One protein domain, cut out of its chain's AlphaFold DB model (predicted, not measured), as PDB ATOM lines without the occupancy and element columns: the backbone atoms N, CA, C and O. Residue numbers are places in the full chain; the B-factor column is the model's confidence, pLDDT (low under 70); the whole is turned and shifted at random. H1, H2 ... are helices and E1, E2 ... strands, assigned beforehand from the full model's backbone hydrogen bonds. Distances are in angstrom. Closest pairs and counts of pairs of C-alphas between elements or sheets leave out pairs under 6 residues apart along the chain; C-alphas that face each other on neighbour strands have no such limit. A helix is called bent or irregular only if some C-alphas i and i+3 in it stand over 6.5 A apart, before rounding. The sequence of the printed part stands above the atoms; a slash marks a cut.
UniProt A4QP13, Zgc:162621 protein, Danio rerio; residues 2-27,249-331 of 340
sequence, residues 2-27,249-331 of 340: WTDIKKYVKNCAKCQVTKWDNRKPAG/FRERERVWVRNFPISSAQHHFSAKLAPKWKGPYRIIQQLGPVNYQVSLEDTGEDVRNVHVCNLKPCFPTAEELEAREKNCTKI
ATOM      1  N   TRP A   2      33.655  19.412   1.975       85.12
ATOM      2  CA  TRP A   2      34.613  20.110   1.085       85.12
ATOM      3  C   TRP A   2      34.238  21.570   0.782       85.12
ATOM      4  O   TRP A   2      35.100  22.446   0.719       85.12
ATOM      5  N   THR A   3      32.944  21.842   0.622       88.88
ATOM      6  CA  THR A   3      32.376  23.186   0.444       88.88
ATOM      7  C   THR A   3      32.636  24.088   1.646       88.88
ATOM      8  O   THR A   3      33.038  25.238   1.472       88.88
ATOM      9  N   ASP A   4      32.476  23.549   2.850       86.62
ATOM     10  CA  ASP A   4      32.599  24.287   4.108       86.62
ATOM     11  C   ASP A   4      34.062  24.613   4.394       86.62
ATOM     12  O   ASP A   4      34.392  25.759   4.690       86.62
ATOM     13  N   ILE A   5      34.964  23.652   4.160       88.81
ATOM     14  CA  ILE A   5      36.416  23.868   4.228       88.81
ATOM     15  C   ILE A   5      36.838  24.940   3.216       88.81
ATOM     16  O   ILE A   5      37.590  25.859   3.546       88.81
ATOM     17  N   LYS A   6      36.334  24.871   1.978       88.00
ATOM     18  CA  LYS A   6      36.640  25.863   0.940       88.00
ATOM     19  C   LYS A   6      36.152  27.259   1.330       88.00
ATOM     20  O   LYS A   6      36.886  28.224   1.115       88.00
ATOM     21  N   LYS A   7      34.948  27.373   1.901       88.00
ATOM     22  CA  LYS A   7      34.395  28.634   2.418       88.00
ATOM     23  C   LYS A   7      35.263  29.157   3.566       88.00
ATOM     24  O   LYS A   7      35.783  30.263   3.471       88.00
ATOM     25  N   TYR A   8      35.553  28.325   4.561       88.69
ATOM     26  CA  TYR A   8      36.401  28.681   5.698       88.69
ATOM     27  C   TYR A   8      37.781  29.206   5.268       88.69
ATOM     28  O   TYR A   8      38.179  30.308   5.639       88.69
ATOM     29  N   VAL A   9      38.498  28.478   4.401       89.12
ATOM     30  CA  VAL A   9      39.828  28.898   3.921       89.12
ATOM     31  C   VAL A   9      39.758  30.182   3.086       89.12
ATOM     32  O   VAL A   9      40.676  31.001   3.149       89.12
ATOM     33  N   LYS A  10      38.682  30.378   2.314       87.12
ATOM     34  CA  LYS A  10      38.459  31.585   1.503       87.12
ATOM     35  C   LYS A  10      38.213  32.822   2.371       87.12
ATOM     36  O   LYS A  10      38.691  33.897   2.016       87.12
ATOM     37  N   ASN A  11      37.504  32.659   3.484       91.62
ATOM     38  CA  ASN A  11      37.158  33.724   4.423       91.62
ATOM     39  C   ASN A  11      38.217  33.910   5.538       91.62
ATOM     40  O   ASN A  11      38.233  34.935   6.208       91.62
ATOM     41  N   CYS A  12      39.173  32.992   5.711       91.31
ATOM     42  CA  CYS A  12      40.258  33.126   6.690       91.31
ATOM     43  C   CYS A  12      41.183  34.323   6.380       91.31
ATOM     44  O   CYS A  12      41.941  34.294   5.406       91.31
ATOM     45  N   ALA A  13      41.187  35.345   7.246       89.56
ATOM     46  CA  ALA A  13      41.977  36.573   7.086       89.56
ATOM     47  C   ALA A  13      43.474  36.293   6.848       89.56
ATOM     48  O   ALA A  13      44.061  36.758   5.869       89.56
ATOM     49  N   LYS A  14      44.074  35.426   7.677       91.50
ATOM     50  CA  LYS A  14      45.489  35.039   7.566       91.50
ATOM     51  C   LYS A  14      45.801  34.361   6.230       91.50
ATOM     52  O   LYS A  14      46.822  34.659   5.610       91.50
ATOM     53  N   CYS A  15      44.921  33.481   5.745       92.12
ATOM     54  CA  CYS A  15      45.089  32.840   4.438       92.12
ATOM     55  C   CYS A  15      44.986  33.849   3.292       92.12
ATOM     56  O   CYS A  15      45.740  33.747   2.321       92.12
ATOM     57  N   GLN A  16      44.076  34.821   3.394       91.44
ATOM     58  CA  GLN A  16      43.873  35.820   2.351       91.44
ATOM     59  C   GLN A  16      45.119  36.691   2.123       91.44
ATOM     60  O   GLN A  16      45.450  36.924   0.955       91.44
ATOM     61  N   VAL A  17      45.834  37.075   3.193       92.25
ATOM     62  CA  VAL A  17      47.012  37.967   3.131       92.25
ATOM     63  C   VAL A  17      48.358  37.266   2.899       92.25
ATOM     64  O   VAL A  17      49.296  37.877   2.387       92.25
ATOM     65  N   THR A  18      48.481  35.978   3.232       91.06
ATOM     66  CA  THR A  18      49.759  35.237   3.128       91.06
ATOM     67  C   THR A  18      49.884  34.376   1.870       91.06
ATOM     68  O   THR A  18      50.988  34.203   1.332       91.06
ATOM     69  N   LYS A  19      48.773  33.813   1.371       88.62
ATOM     70  CA  LYS A  19      48.803  32.882   0.235       88.62
ATOM     71  C   LYS A  19      48.926  33.618  -1.099       88.62
ATOM     72  O   LYS A  19      48.300  34.656  -1.333       88.62
ATOM     73  N   TRP A  20      49.728  33.037  -1.990       81.56
ATOM     74  CA  TRP A  20      49.802  33.465  -3.384       81.56
ATOM     75  C   TRP A  20      48.488  33.163  -4.108       81.56
ATOM     76  O   TRP A  20      47.794  32.196  -3.789       81.56
ATOM     77  N   ASP A  21      48.151  34.001  -5.085       81.00
ATOM     78  CA  ASP A  21      47.144  33.657  -6.082       81.00
ATOM     79  C   ASP A  21      47.836  32.877  -7.204       81.00
ATOM     80  O   ASP A  21      48.638  33.442  -7.943       81.00
ATOM     81  N   ASN A  22      47.546  31.580  -7.303       83.38
ATOM     82  CA  ASN A  22      48.155  30.693  -8.299       83.38
ATOM     83  C   ASN A  22      47.439  30.744  -9.661       83.38
ATOM     84  O   ASN A  22      47.789  30.003 -10.577       83.38
ATOM     85  N   ARG A  23      46.404  31.581  -9.810       87.94
ATOM     86  CA  ARG A  23      45.748  31.794 -11.105       87.94
ATOM     87  C   ARG A  23      46.668  32.585 -12.031       87.94
ATOM     88  O   ARG A  23      47.556  33.307 -11.586       87.94
ATOM     89  N   LYS A  24      46.381  32.523 -13.335       87.50
ATOM     90  CA  LYS A  24      47.014  33.411 -14.320       87.50
ATOM     91  C   LYS A  24      46.936  34.871 -13.838       87.50
ATOM     92  O   LYS A  24      45.883  35.274 -13.327       87.50
ATOM     93  N   PRO A  25      48.005  35.667 -13.973       87.00
ATOM     94  CA  PRO A  25      47.972  37.075 -13.607       87.00
ATOM     95  C   PRO A  25      46.854  37.836 -14.333       87.00
ATOM     96  O   PRO A  25      46.572  37.584 -15.506       87.00
ATOM     97  N   ALA A  26      46.227  38.776 -13.630       88.00
ATOM     98  CA  ALA A  26      45.182  39.614 -14.201       88.00
ATOM     99  C   ALA A  26      45.749  40.687 -15.146       88.00
ATOM    100  O   ALA A  26      46.895  41.123 -14.986       88.00
ATOM    101  N   GLY A  27      44.909  41.142 -16.076       85.75
ATOM    102  CA  GLY A  27      45.167  42.289 -16.945       85.75
ATOM    103  C   GLY A  27      45.774  41.898 -18.290       85.75
ATOM    104  O   GLY A  27      46.879  41.349 -18.351       85.75
ATOM    105  N   PHE A 249      36.845  44.817 -11.341       91.56
ATOM    106  CA  PHE A 249      36.369  45.220 -10.025       91.56
ATOM    107  C   PHE A 249      35.412  46.399 -10.168       91.56
ATOM    108  O   PHE A 249      35.649  47.289 -10.986       91.56
ATOM    109  N   ARG A 250      34.344  46.404  -9.370       93.12
ATOM    110  CA  ARG A 250      33.391  47.523  -9.301       93.12
ATOM    111  C   ARG A 250      33.811  48.530  -8.243       93.12
ATOM    112  O   ARG A 250      34.526  48.198  -7.299       93.12
ATOM    113  N   GLU A 251      33.322  49.757  -8.380       93.06
ATOM    114  CA  GLU A 251      33.455  50.765  -7.329       93.06
ATOM    115  C   GLU A 251      32.928  50.235  -5.994       93.06
ATOM    116  O   GLU A 251      31.943  49.494  -5.937       93.06
ATOM    117  N   ARG A 252      33.613  50.619  -4.916       91.94
ATOM    118  CA  ARG A 252      33.368  50.200  -3.530       91.94
ATOM    119  C   ARG A 252      33.633  48.722  -3.224       91.94
ATOM    120  O   ARG A 252      33.508  48.336  -2.063       91.94
ATOM    121  N   GLU A 253      34.039  47.893  -4.192       93.25
ATOM    122  CA  GLU A 253      34.463  46.521  -3.892       93.25
ATOM    123  C   GLU A 253      35.733  46.504  -3.031       93.25
ATOM    124  O   GLU A 253      36.647  47.314  -3.213       93.25
ATOM    125  N   ARG A 254      35.791  45.546  -2.096       94.06
ATOM    126  CA  ARG A 254      36.953  45.336  -1.226       94.06
ATOM    127  C   ARG A 254      38.013  44.519  -1.948       94.06
ATOM    128  O   ARG A 254      37.749  43.426  -2.461       94.06
ATOM    129  N   VAL A 255      39.242  45.008  -1.917       94.56
ATOM    130  CA  VAL A 255      40.396  44.374  -2.547       94.56
ATOM    131  C   VAL A 255      41.608  44.376  -1.627       94.56
ATOM    132  O   VAL A 255      41.794  45.232  -0.768       94.56
ATOM    133  N   TRP A 256      42.458  43.384  -1.832       93.88
ATOM    134  CA  TRP A 256      43.802  43.311  -1.295       93.88
ATOM    135  C   TRP A 256      44.784  43.890  -2.318       93.88
ATOM    136  O   TRP A 256      44.719  43.533  -3.497       93.88
ATOM    137  N   VAL A 257      45.718  44.728  -1.869       92.88
ATOM    138  CA  VAL A 257      46.797  45.298  -2.694       92.88
ATOM    139  C   VAL A 257      48.089  44.533  -2.434       92.88
ATOM    140  O   VAL A 257      48.421  44.231  -1.288       92.88
ATOM    141  N   ARG A 258      48.830  44.179  -3.487       90.69
ATOM    142  CA  ARG A 258      50.095  43.447  -3.353       90.69
ATOM    143  C   ARG A 258      51.127  44.276  -2.588       90.69
ATOM    144  O   ARG A 258      51.345  45.447  -2.888       90.69
ATOM    145  N   ASN A 259      51.770  43.642  -1.616       89.00
ATOM    146  CA  ASN A 259      52.776  44.248  -0.760       89.00
ATOM    147  C   ASN A 259      54.186  44.011  -1.326       89.00
ATOM    148  O   ASN A 259      54.499  42.904  -1.771       89.00
ATOM    149  N   PHE A 260      55.038  45.036  -1.271       87.56
ATOM    150  CA  PHE A 260      56.438  44.989  -1.714       87.56
ATOM    151  C   PHE A 260      57.359  45.565  -0.628       87.56
ATOM    152  O   PHE A 260      57.930  46.640  -0.810       87.56
ATOM    153  N   PRO A 261      57.462  44.908   0.537       86.81
ATOM    154  CA  PRO A 261      58.265  45.423   1.630       86.81
ATOM    155  C   PRO A 261      59.762  45.202   1.359       86.81
ATOM    156  O   PRO A 261      60.144  44.265   0.657       86.81
ATOM    157  N   ILE A 262      60.612  46.051   1.935       87.88
ATOM    158  CA  ILE A 262      62.076  45.942   1.852       87.88
ATOM    159  C   ILE A 262      62.577  45.286   3.142       87.88
ATOM    160  O   ILE A 262      62.115  45.628   4.229       87.88
ATOM    161  N   SER A 263      63.487  44.314   3.036       89.62
ATOM    162  CA  SER A 263      64.076  43.672   4.219       89.62
ATOM    163  C   SER A 263      64.949  44.668   4.980       89.62
ATOM    164  O   SER A 263      65.705  45.414   4.363       89.62
ATOM    165  N   SER A 264      64.896  44.635   6.308       91.44
ATOM    166  CA  SER A 264      65.755  45.438   7.175       91.44
ATOM    167  C   SER A 264      66.382  44.542   8.230       91.44
ATOM    168  O   SER A 264      65.690  44.026   9.108       91.44
ATOM    169  N   ALA A 265      67.703  44.368   8.147       87.56
ATOM    170  CA  ALA A 265      68.458  43.649   9.167       87.56
ATOM    171  C   ALA A 265      68.391  44.378  10.520       87.56
ATOM    172  O   ALA A 265      68.199  43.733  11.544       87.56
ATOM    173  N   GLN A 266      68.450  45.715  10.501       90.38
ATOM    174  CA  GLN A 266      68.382  46.564  11.692       90.38
ATOM    175  C   GLN A 266      67.060  46.408  12.458       90.38
ATOM    176  O   GLN A 266      67.056  46.426  13.682       90.38
ATOM    177  N   HIS A 267      65.940  46.233  11.752       90.12
ATOM    178  CA  HIS A 267      64.626  46.021  12.372       90.12
ATOM    179  C   HIS A 267      64.246  44.540  12.496       90.12
ATOM    180  O   HIS A 267      63.075  44.233  12.707       90.12
ATOM    181  N   HIS A 268      65.200  43.616  12.310       88.38
ATOM    182  CA  HIS A 268      64.955  42.169  12.293       88.38
ATOM    183  C   HIS A 268      63.778  41.757  11.381       88.38
ATOM    184  O   HIS A 268      63.040  40.812  11.661       88.38
ATOM    185  N   PHE A 269      63.594  42.469  10.266       91.38
ATOM    186  CA  PHE A 269      62.454  42.317   9.370       91.38
ATOM    187  C   PHE A 269      62.875  41.699   8.034       91.38
ATOM    188  O   PHE A 269      63.700  42.242   7.296       91.38
ATOM    189  N   SER A 270      62.253  40.575   7.677       90.12
ATOM    190  CA  SER A 270      62.479  39.897   6.399       90.12
ATOM    191  C   SER A 270      61.289  40.083   5.466       90.12
ATOM    192  O   SER A 270      60.197  39.574   5.730       90.12
ATOM    193  N   ALA A 271      61.512  40.717   4.310       88.75
ATOM    194  CA  ALA A 271      60.485  40.868   3.276       88.75
ATOM    195  C   ALA A 271      59.945  39.518   2.773       88.75
ATOM    196  O   ALA A 271      58.807  39.435   2.318       88.75
ATOM    197  N   LYS A 272      60.740  38.443   2.887       86.62
ATOM    198  CA  LYS A 272      60.327  37.080   2.514       86.62
ATOM    199  C   LYS A 272      59.257  36.504   3.447       86.62
ATOM    200  O   LYS A 272      58.479  35.662   3.008       86.62
ATOM    201  N   LEU A 273      59.235  36.934   4.711       88.69
ATOM    202  CA  LEU A 273      58.295  36.464   5.738       88.69
ATOM    203  C   LEU A 273      57.085  37.392   5.904       88.69
ATOM    204  O   LEU A 273      56.119  37.039   6.578       88.69
ATOM    205  N   ALA A 274      57.122  38.570   5.284       89.88
ATOM    206  CA  ALA A 274      56.053  39.548   5.365       89.88
ATOM    207  C   ALA A 274      54.765  39.070   4.659       89.88
ATOM    208  O   ALA A 274      54.825  38.331   3.666       89.88
ATOM    209  N   PRO A 275      53.581  39.530   5.110       91.12
ATOM    210  CA  PRO A 275      52.342  39.346   4.367       91.12
ATOM    211  C   PRO A 275      52.480  39.877   2.940       91.12
ATOM    212  O   PRO A 275      52.995  40.973   2.704       91.12
ATOM    213  N   LYS A 276      51.994  39.094   1.979       90.12
ATOM    214  CA  LYS A 276      52.120  39.396   0.546       90.12
ATOM    215  C   LYS A 276      51.099  40.406   0.064       90.12
ATOM    216  O   LYS A 276      51.245  40.944  -1.029       90.12
ATOM    217  N   TRP A 277      50.063  40.626   0.858       92.56
ATOM    218  CA  TRP A 277      48.976  41.531   0.557       92.56
ATOM    219  C   TRP A 277      48.713  42.448   1.751       92.56
ATOM    220  O   TRP A 277      48.805  42.009   2.896       92.56
ATOM    221  N   LYS A 278      48.387  43.709   1.462       91.88
ATOM    222  CA  LYS A 278      48.018  44.765   2.410       91.88
ATOM    223  C   LYS A 278      46.582  45.215   2.126       91.88
ATOM    224  O   LYS A 278      46.127  45.147   0.981       91.88
ATOM    225  N   GLY A 279      45.873  45.662   3.156       89.56
ATOM    226  CA  GLY A 279      44.494  46.135   3.073       89.56
ATOM    227  C   GLY A 279      43.709  45.798   4.341       89.56
ATOM    228  O   GLY A 279      44.341  45.498   5.356       89.56
ATOM    229  N   PRO A 280      42.370  45.775   4.267       92.50
ATOM    230  CA  PRO A 280      41.554  45.890   3.053       92.50
ATOM    231  C   PRO A 280      41.560  47.303   2.443       92.50
ATOM    232  O   PRO A 280      41.621  48.310   3.140       92.50
ATOM    233  N   TYR A 281      41.517  47.369   1.113       94.88
ATOM    234  CA  TYR A 281      41.318  48.600   0.346       94.88
ATOM    235  C   TYR A 281      39.943  48.571  -0.327       94.88
ATOM    236  O   TYR A 281      39.404  47.494  -0.594       94.88
ATOM    237  N   ARG A 282      39.404  49.741  -0.675       95.50
ATOM    238  CA  ARG A 282      38.223  49.879  -1.533       95.50
ATOM    239  C   ARG A 282      38.588  50.461  -2.885       95.50
ATOM    240  O   ARG A 282      39.437  51.345  -2.985       95.50
ATOM    241  N   ILE A 283      37.921  49.972  -3.926       95.56
ATOM    242  CA  ILE A 283      37.981  50.579  -5.256       95.56
ATOM    243  C   ILE A 283      37.249  51.919  -5.201       95.56
ATOM    244  O   ILE A 283      36.057  51.958  -4.897       95.56
ATOM    245  N   ILE A 284      37.954  53.000  -5.515       94.19
ATOM    246  CA  ILE A 284      37.353  54.328  -5.664       94.19
ATOM    247  C   ILE A 284      36.742  54.429  -7.057       94.19
ATOM    248  O   ILE A 284      35.551  54.670  -7.187       94.19
ATOM    249  N   GLN A 285      37.565  54.193  -8.081       91.62
ATOM    250  CA  GLN A 285      37.173  54.273  -9.485       91.62
ATOM    251  C   GLN A 285      38.122  53.468 -10.378       91.62
ATOM    252  O   GLN A 285      39.268  53.167 -10.012       91.62
ATOM    253  N   GLN A 286      37.654  53.145 -11.580       88.38
ATOM    254  CA  GLN A 286      38.475  52.552 -12.628       88.38
ATOM    255  C   GLN A 286      39.107  53.654 -13.490       88.38
ATOM    256  O   GLN A 286      38.408  54.432 -14.124       88.38
ATOM    257  N   LEU A 287      40.441  53.695 -13.547       83.44
ATOM    258  CA  LEU A 287      41.194  54.699 -14.318       83.44
ATOM    259  C   LEU A 287      41.449  54.266 -15.769       83.44
ATOM    260  O   LEU A 287      41.829  55.068 -16.616       83.44
ATOM    261  N   GLY A 288      41.306  52.973 -16.048       82.25
ATOM    262  CA  GLY A 288      41.446  52.394 -17.377       82.25
ATOM    263  C   GLY A 288      41.222  50.884 -17.348       82.25
ATOM    264  O   GLY A 288      40.929  50.323 -16.290       82.25
ATOM    265  N   PRO A 289      41.419  50.176 -18.472       81.31
ATOM    266  CA  PRO A 289      41.072  48.755 -18.575       81.31
ATOM    267  C   PRO A 289      41.781  47.848 -17.558       81.31
ATOM    268  O   PRO A 289      41.275  46.786 -17.217       81.31
ATOM    269  N   VAL A 290      42.952  48.266 -17.063       85.00
ATOM    270  CA  VAL A 290      43.786  47.482 -16.137       85.00
ATOM    271  C   VAL A 290      44.279  48.266 -14.921       85.00
ATOM    272  O   VAL A 290      45.029  47.709 -14.126       85.00
ATOM    273  N   ASN A 291      43.896  49.535 -14.751       87.81
ATOM    274  CA  ASN A 291      44.346  50.367 -13.631       87.81
ATOM    275  C   ASN A 291      43.148  50.855 -12.816       87.81
ATOM    276  O   ASN A 291      42.168  51.345 -13.375       87.81
ATOM    277  N   TYR A 292      43.271  50.772 -11.496       90.12
ATOM    278  CA  TYR A 292      42.252  51.188 -10.537       90.12
ATOM    279  C   TYR A 292      42.845  52.161  -9.526       90.12
ATOM    280  O   TYR A 292      44.021  52.046  -9.168       90.12
ATOM    281  N   GLN A 293      42.029  53.098  -9.054       92.44
ATOM    282  CA  GLN A 293      42.345  53.911  -7.888       92.44
ATOM    283  C   GLN A 293      41.747  53.252  -6.646       92.44
ATOM    284  O   GLN A 293      40.578  52.858  -6.654       92.44
ATOM    285  N   VAL A 294      42.547  53.121  -5.592       93.75
ATOM    286  CA  VAL A 294      42.149  52.482  -4.332       93.75
ATOM    287  C   VAL A 294      42.480  53.364  -3.134       93.75
ATOM    288  O   VAL A 294      43.467  54.096  -3.189       93.75
ATOM    289  N   SER A 295      41.694  53.258  -2.063       95.00
ATOM    290  CA  SER A 295      41.966  53.840  -0.736       95.00
ATOM    291  C   SER A 295      41.863  52.781   0.353       95.00
ATOM    292  O   SER A 295      41.191  51.759   0.167       95.00
ATOM    293  N   LEU A 296      42.549  52.994   1.476       93.31
ATOM    294  CA  LEU A 296      42.424  52.121   2.638       93.31
ATOM    295  C   LEU A 296      40.978  52.164   3.154       93.31
ATOM    296  O   LEU A 296      40.387  53.239   3.233       93.31
ATOM    297  N   GLU A 297      40.392  51.013   3.481       89.88
ATOM    298  CA  GLU A 297      38.979  50.958   3.880       89.88
ATOM    299  C   GLU A 297      38.701  51.670   5.209       89.88
ATOM    300  O   GLU A 297      37.676  52.339   5.322       89.88
ATOM    301  N   ASP A 298      39.610  51.544   6.177       85.50
ATOM    302  CA  ASP A 298      39.385  52.021   7.546       85.50
ATOM    303  C   ASP A 298      39.538  53.543   7.669       85.50
ATOM    304  O   ASP A 298      38.768  54.190   8.373       85.50
ATOM    305  N   THR A 299      40.528  54.121   6.981       85.12
ATOM    306  CA  THR A 299      40.873  55.548   7.107       85.12
ATOM    307  C   THR A 299      40.493  56.378   5.884       85.12
ATOM    308  O   THR A 299      40.406  57.597   5.973       85.12
ATOM    309  N   GLY A 300      40.297  55.754   4.718       82.25
ATOM    310  CA  GLY A 300      40.182  56.467   3.443       82.25
ATOM    311  C   GLY A 300      41.500  57.071   2.936       82.25
ATOM    312  O   GLY A 300      41.525  57.644   1.848       82.25
ATOM    313  N   GLU A 301      42.596  56.917   3.682       83.12
ATOM    314  CA  GLU A 301      43.925  57.428   3.340       83.12
ATOM    315  C   GLU A 301      44.684  56.462   2.401       83.12
ATOM    316  O   GLU A 301      44.154  55.433   1.971       83.12
ATOM    317  N   ASP A 302      45.938  56.793   2.061       83.38
ATOM    318  CA  ASP A 302      46.800  56.006   1.158       83.38
ATOM    319  C   ASP A 302      46.136  55.762  -0.212       83.38
ATOM    320  O   ASP A 302      45.979  54.628  -0.667       83.38
ATOM    321  N   VAL A 303      45.712  56.852  -0.867       86.62
ATOM    322  CA  VAL A 303      45.113  56.801  -2.207       86.62
ATOM    323  C   VAL A 303      46.190  56.497  -3.243       86.62
ATOM    324  O   VAL A 303      47.140  57.265  -3.416       86.62
ATOM    325  N   ARG A 304      46.051  55.381  -3.968       85.31
ATOM    326  CA  ARG A 304      47.055  54.949  -4.956       85.31
ATOM    327  C   ARG A 304      46.426  54.406  -6.229       85.31
ATOM    328  O   ARG A 304      45.347  53.821  -6.214       85.31
ATOM    329  N   ASN A 305      47.179  54.517  -7.321       88.75
ATOM    330  CA  ASN A 305      46.832  53.918  -8.606       88.75
ATOM    331  C   ASN A 305      47.546  52.571  -8.739       88.75
ATOM    332  O   ASN A 305      48.777  52.511  -8.732       88.75
ATOM    333  N   VAL A 306      46.780  51.491  -8.863       87.12
ATOM    334  CA  VAL A 306      47.288  50.117  -8.832       87.12
ATOM    335  C   VAL A 306      46.834  49.365 -10.079       87.12
ATOM    336  O   VAL A 306      45.671  49.420 -10.480       87.12
ATOM    337  N   HIS A 307      47.762  48.635 -10.697       87.50
ATOM    338  CA  HIS A 307      47.446  47.746 -11.811       87.50
ATOM    339  C   HIS A 307      46.724  46.490 -11.306       87.50
ATOM    340  O   HIS A 307      47.100  45.914 -10.285       87.50
ATOM    341  N   VAL A 308      45.734  46.005 -12.054       89.69
ATOM    342  CA  VAL A 308      44.846  44.887 -11.696       89.69
ATOM    343  C   VAL A 308      45.593  43.594 -11.338       89.69
ATOM    344  O   VAL A 308      45.130  42.811 -10.517       89.69
ATOM    345  N   CYS A 309      46.791  43.377 -11.892       89.44
ATOM    346  CA  CYS A 309      47.657  42.236 -11.549       89.44
ATOM    347  C   CYS A 309      48.152  42.238 -10.090       89.44
ATOM    348  O   CYS A 309      48.522  41.187  -9.571       89.44
ATOM    349  N   ASN A 310      48.154  43.406  -9.447       90.62
ATOM    350  CA  ASN A 310      48.535  43.615  -8.054       90.62
ATOM    351  C   ASN A 310      47.305  43.769  -7.146       90.62
ATOM    352  O   ASN A 310      47.454  44.180  -5.996       90.62
ATOM    353  N   LEU A 311      46.112  43.436  -7.646       91.56
ATOM    354  CA  LEU A 311      44.866  43.414  -6.891       91.56
ATOM    355  C   LEU A 311      44.326  41.987  -6.786       91.56
ATOM    356  O   LEU A 311      44.440  41.173  -7.705       91.56
ATOM    357  N   LYS A 312      43.692  41.692  -5.656       91.94
ATOM    358  CA  LYS A 312      42.985  40.432  -5.411       91.94
ATOM    359  C   LYS A 312      41.671  40.726  -4.679       91.94
ATOM    360  O   LYS A 312      41.674  41.587  -3.808       91.94
ATOM    361  N   PRO A 313      40.570  40.007  -4.965       91.94
ATOM    362  CA  PRO A 313      39.332  40.163  -4.203       91.94
ATOM    363  C   PRO A 313      39.553  39.932  -2.703       91.94
ATOM    364  O   PRO A 313      40.207  38.952  -2.326       91.94
ATOM    365  N   CYS A 314      38.993  40.806  -1.869       92.50
ATOM    366  CA  CYS A 314      38.918  40.615  -0.426       92.50
ATOM    367  C   CYS A 314      37.557  40.008  -0.071       92.50
ATOM    368  O   CYS A 314      36.508  40.552  -0.415       92.50
ATOM    369  N   PHE A 315      37.576  38.845   0.576       91.31
ATOM    370  CA  PHE A 315      36.368  38.182   1.053       91.31
ATOM    371  C   PHE A 315      36.131  38.525   2.521       91.31
ATOM    372  O   PHE A 315      37.111  38.687   3.252       91.31
ATOM    373  N   PRO A 316      34.862  38.571   2.965       88.69
ATOM    374  CA  PRO A 316      34.556  38.837   4.361       88.69
ATOM    375  C   PRO A 316      35.285  37.867   5.292       88.69
ATOM    376  O   PRO A 316      35.446  36.697   4.938       88.69
ATOM    377  N   THR A 317      35.728  38.309   6.460       86.12
ATOM    378  CA  THR A 317      36.303  37.385   7.448       86.12
ATOM    379  C   THR A 317      35.211  36.530   8.096       86.12
ATOM    380  O   THR A 317      34.024  36.834   7.979       86.12
ATOM    381  N   ALA A 318      35.586  35.428   8.755       77.44
ATOM    382  CA  ALA A 318      34.621  34.631   9.522       77.44
ATOM    383  C   ALA A 318      33.921  35.487  10.597       77.44
ATOM    384  O   ALA A 318      32.701  35.470  10.691       77.44
ATOM    385  N   GLU A 319      34.684  36.332  11.292       77.69
ATOM    386  CA  GLU A 319      34.184  37.291  12.286       77.69
ATOM    387  C   GLU A 319      33.187  38.292  11.679       77.69
ATOM    388  O   GLU A 319      32.120  38.537  12.241       77.69
ATOM    389  N   GLU A 320      33.488  38.841  10.498       82.06
ATOM    390  CA  GLU A 320      32.577  39.749   9.790       82.06
ATOM    391  C   GLU A 320      31.287  39.047   9.343       82.06
ATOM    392  O   GLU A 320      30.224  39.669   9.313       82.06
ATOM    393  N   LEU A 321      31.359  37.766   8.971       79.50
ATOM    394  CA  LEU A 321      30.180  36.974   8.616       79.50
ATOM    395  C   LEU A 321      29.307  36.698   9.846       79.50
ATOM    396  O   LEU A 321      28.104  36.932   9.786       79.50
ATOM    397  N   GLU A 322      29.909  36.297  10.964       77.94
ATOM    398  CA  GLU A 322      29.199  36.071  12.228       77.94
ATOM    399  C   GLU A 322      28.552  37.359  12.758       77.94
ATOM    400  O   GLU A 322      27.413  37.344  13.230       77.94
ATOM    401  N   ALA A 323      29.236  38.501  12.643       77.12
ATOM    402  CA  ALA A 323      28.680  39.802  13.008       77.12
ATOM    403  C   ALA A 323      27.471  40.183  12.133       77.12
ATOM    404  O   ALA A 323      26.485  40.730  12.634       77.12
ATOM    405  N   ARG A 324      27.513  39.864  10.833       78.69
ATOM    406  CA  ARG A 324      26.389  40.086   9.906       78.69
ATOM    407  C   ARG A 324      25.199  39.192  10.223       78.69
ATOM    408  O   ARG A 324      24.077  39.686  10.213       78.69
ATOM    409  N   GLU A 325      25.429  37.920  10.537       75.19
ATOM    410  CA  GLU A 325      24.366  36.987  10.929       75.19
ATOM    411  C   GLU A 325      23.681  37.447  12.221       75.19
ATOM    412  O   GLU A 325      22.457  37.581  12.240       75.19
ATOM    413  N   LYS A 326      24.460  37.832  13.244       72.12
ATOM    414  CA  LYS A 326      23.941  38.378  14.513       72.12
ATOM    415  C   LYS A 326      23.125  39.661  14.323       72.12
ATOM    416  O   LYS A 326      22.113  39.847  15.001       72.12
ATOM    417  N   ASN A 327      23.537  40.540  13.409       69.00
ATOM    418  CA  ASN A 327      22.795  41.762  13.091       69.00
ATOM    419  C   ASN A 327      21.534  41.489  12.255       69.00
ATOM    420  O   ASN A 327      20.530  42.163  12.453       69.00
ATOM    421  N   CYS A 328      21.541  40.481  11.380       55.00
ATOM    422  CA  CYS A 328      20.371  40.103  10.585       55.00
ATOM    423  C   CYS A 328      19.268  39.467  11.451       55.00
ATOM    424  O   CYS A 328      18.090  39.765  11.265       55.00
ATOM    425  N   THR A 329      19.634  38.668  12.462       54.84
ATOM    426  CA  THR A 329      18.681  38.102  13.440       54.84
ATOM    427  C   THR A 329      18.022  39.142  14.346       54.84
ATOM    428  O   THR A 329      16.978  38.858  14.920       54.84
ATOM    429  N   LYS A 330      18.586  40.351  14.468       54.28
ATOM    430  CA  LYS A 330      17.984  41.452  15.242       54.28
ATOM    431  C   LYS A 330      16.923  42.248  14.467       54.28
ATOM    432  O   LYS A 330      16.227  43.047  15.079       54.28
ATOM    433  N   ILE A 331      16.810  42.061  13.148       51.91
ATOM    434  CA  ILE A 331      15.952  42.878  12.265       51.91
ATOM    435  C   ILE A 331      14.623  42.173  11.919       51.91
ATOM    436  O   ILE A 331      13.708  42.817  11.417       51.91
TER     437      ILE A 331
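What this domain is: This is residues 2 to 27 and 249 to 331 of the 340 residues of the protein "Zgc:162621 protein" of Danio rerio (UniProt A4QP13). A small five-stranded sheet folds back on itself into two leaves, E4 and E3 facing E1 and E5, with the sharply bent strand E2 as the hinge; H2 grazes this sheet, while H1 and H3 lie away from it, near each other at one end. A long loop, residues 259 to 276, reaches away from the fold between E1 and E2, and residues 325 to 331, of which 325 to 328 belong to H3, stick out freely. The printed part has 109 residues, with three named helices and five named strands in the order H1 H2 E1 E2 E3 E4 E5 H3. The class is mixed, and the sheet, E4 E3 E2 E1 E5, is antiparallel throughout. The whole is only just loose, close to compact, with a radius of gyration of the C-alphas of 15.8 A and spans of 49 by 35 by 31 A.

How they stand to each other: Start with H1, residues 2 to 11, and H2, residues 13 to 18: they are close but not clearly touching, C-alphas Val 9 and Cys 15 being the closest at 6.6 A, and about perpendicular at 76 degrees. Past the cut come E1, residues 254 to 258, and E2, residues 277 to 288, a hairpin in which N 278 and O 257 are 2.8 A apart. H2 is on the sheet but only grazes it with residues 16 to 18; its closest C-alpha pair with E2 is Val 17 and Trp 277, 4.8 A. E2 bends by 94 degrees at residue 280 and forms a hairpin with E3, residues 291 to 296, where N 284 and O 293 are 2.9 A apart. E3 forms a hairpin with E4, residues 304 to 307, where N 306 and O 292 are 2.8 A apart. E1 to E4 are a meander, each strand the antiparallel neighbour of the one before. E5, residues 311 to 313, is the antiparallel neighbour of E1, with N 256 and O 312 2.8 A apart. H3, residues 318 to 328, is not on the sheet; it is close to H1 but not clearly touching, with C-alphas Asn 11 and Ala 318 the closest at 5.8 A. In H1, H2 and H3 every O i to N i+4 pair is within hydrogen-bond range.

Where its parts are: Find C-alpha 2 at (34.613, 20.110, 1.085); from there H1 runs 14.2 A to C-alpha 11. E2 runs 22.3 A from C-alpha 277 at (48.976, 41.531, 0.557), and E3 spans 16.5 A. H3 runs 15.3 A to C-alpha 328 at (20.371, 40.103, 10.585).

The domain as a whole: The two C-alphas farthest apart are those of Ala 265 and Ile 331, 52.6 A. Residues 28 to 248 are not printed, and C-alphas 27 and 249 are 11.6 A apart across this cut. The link E1 to E2, 18 residues, is long. Mean pLDDT of the printed part is 86.9; residues 327 to 331 are under 70.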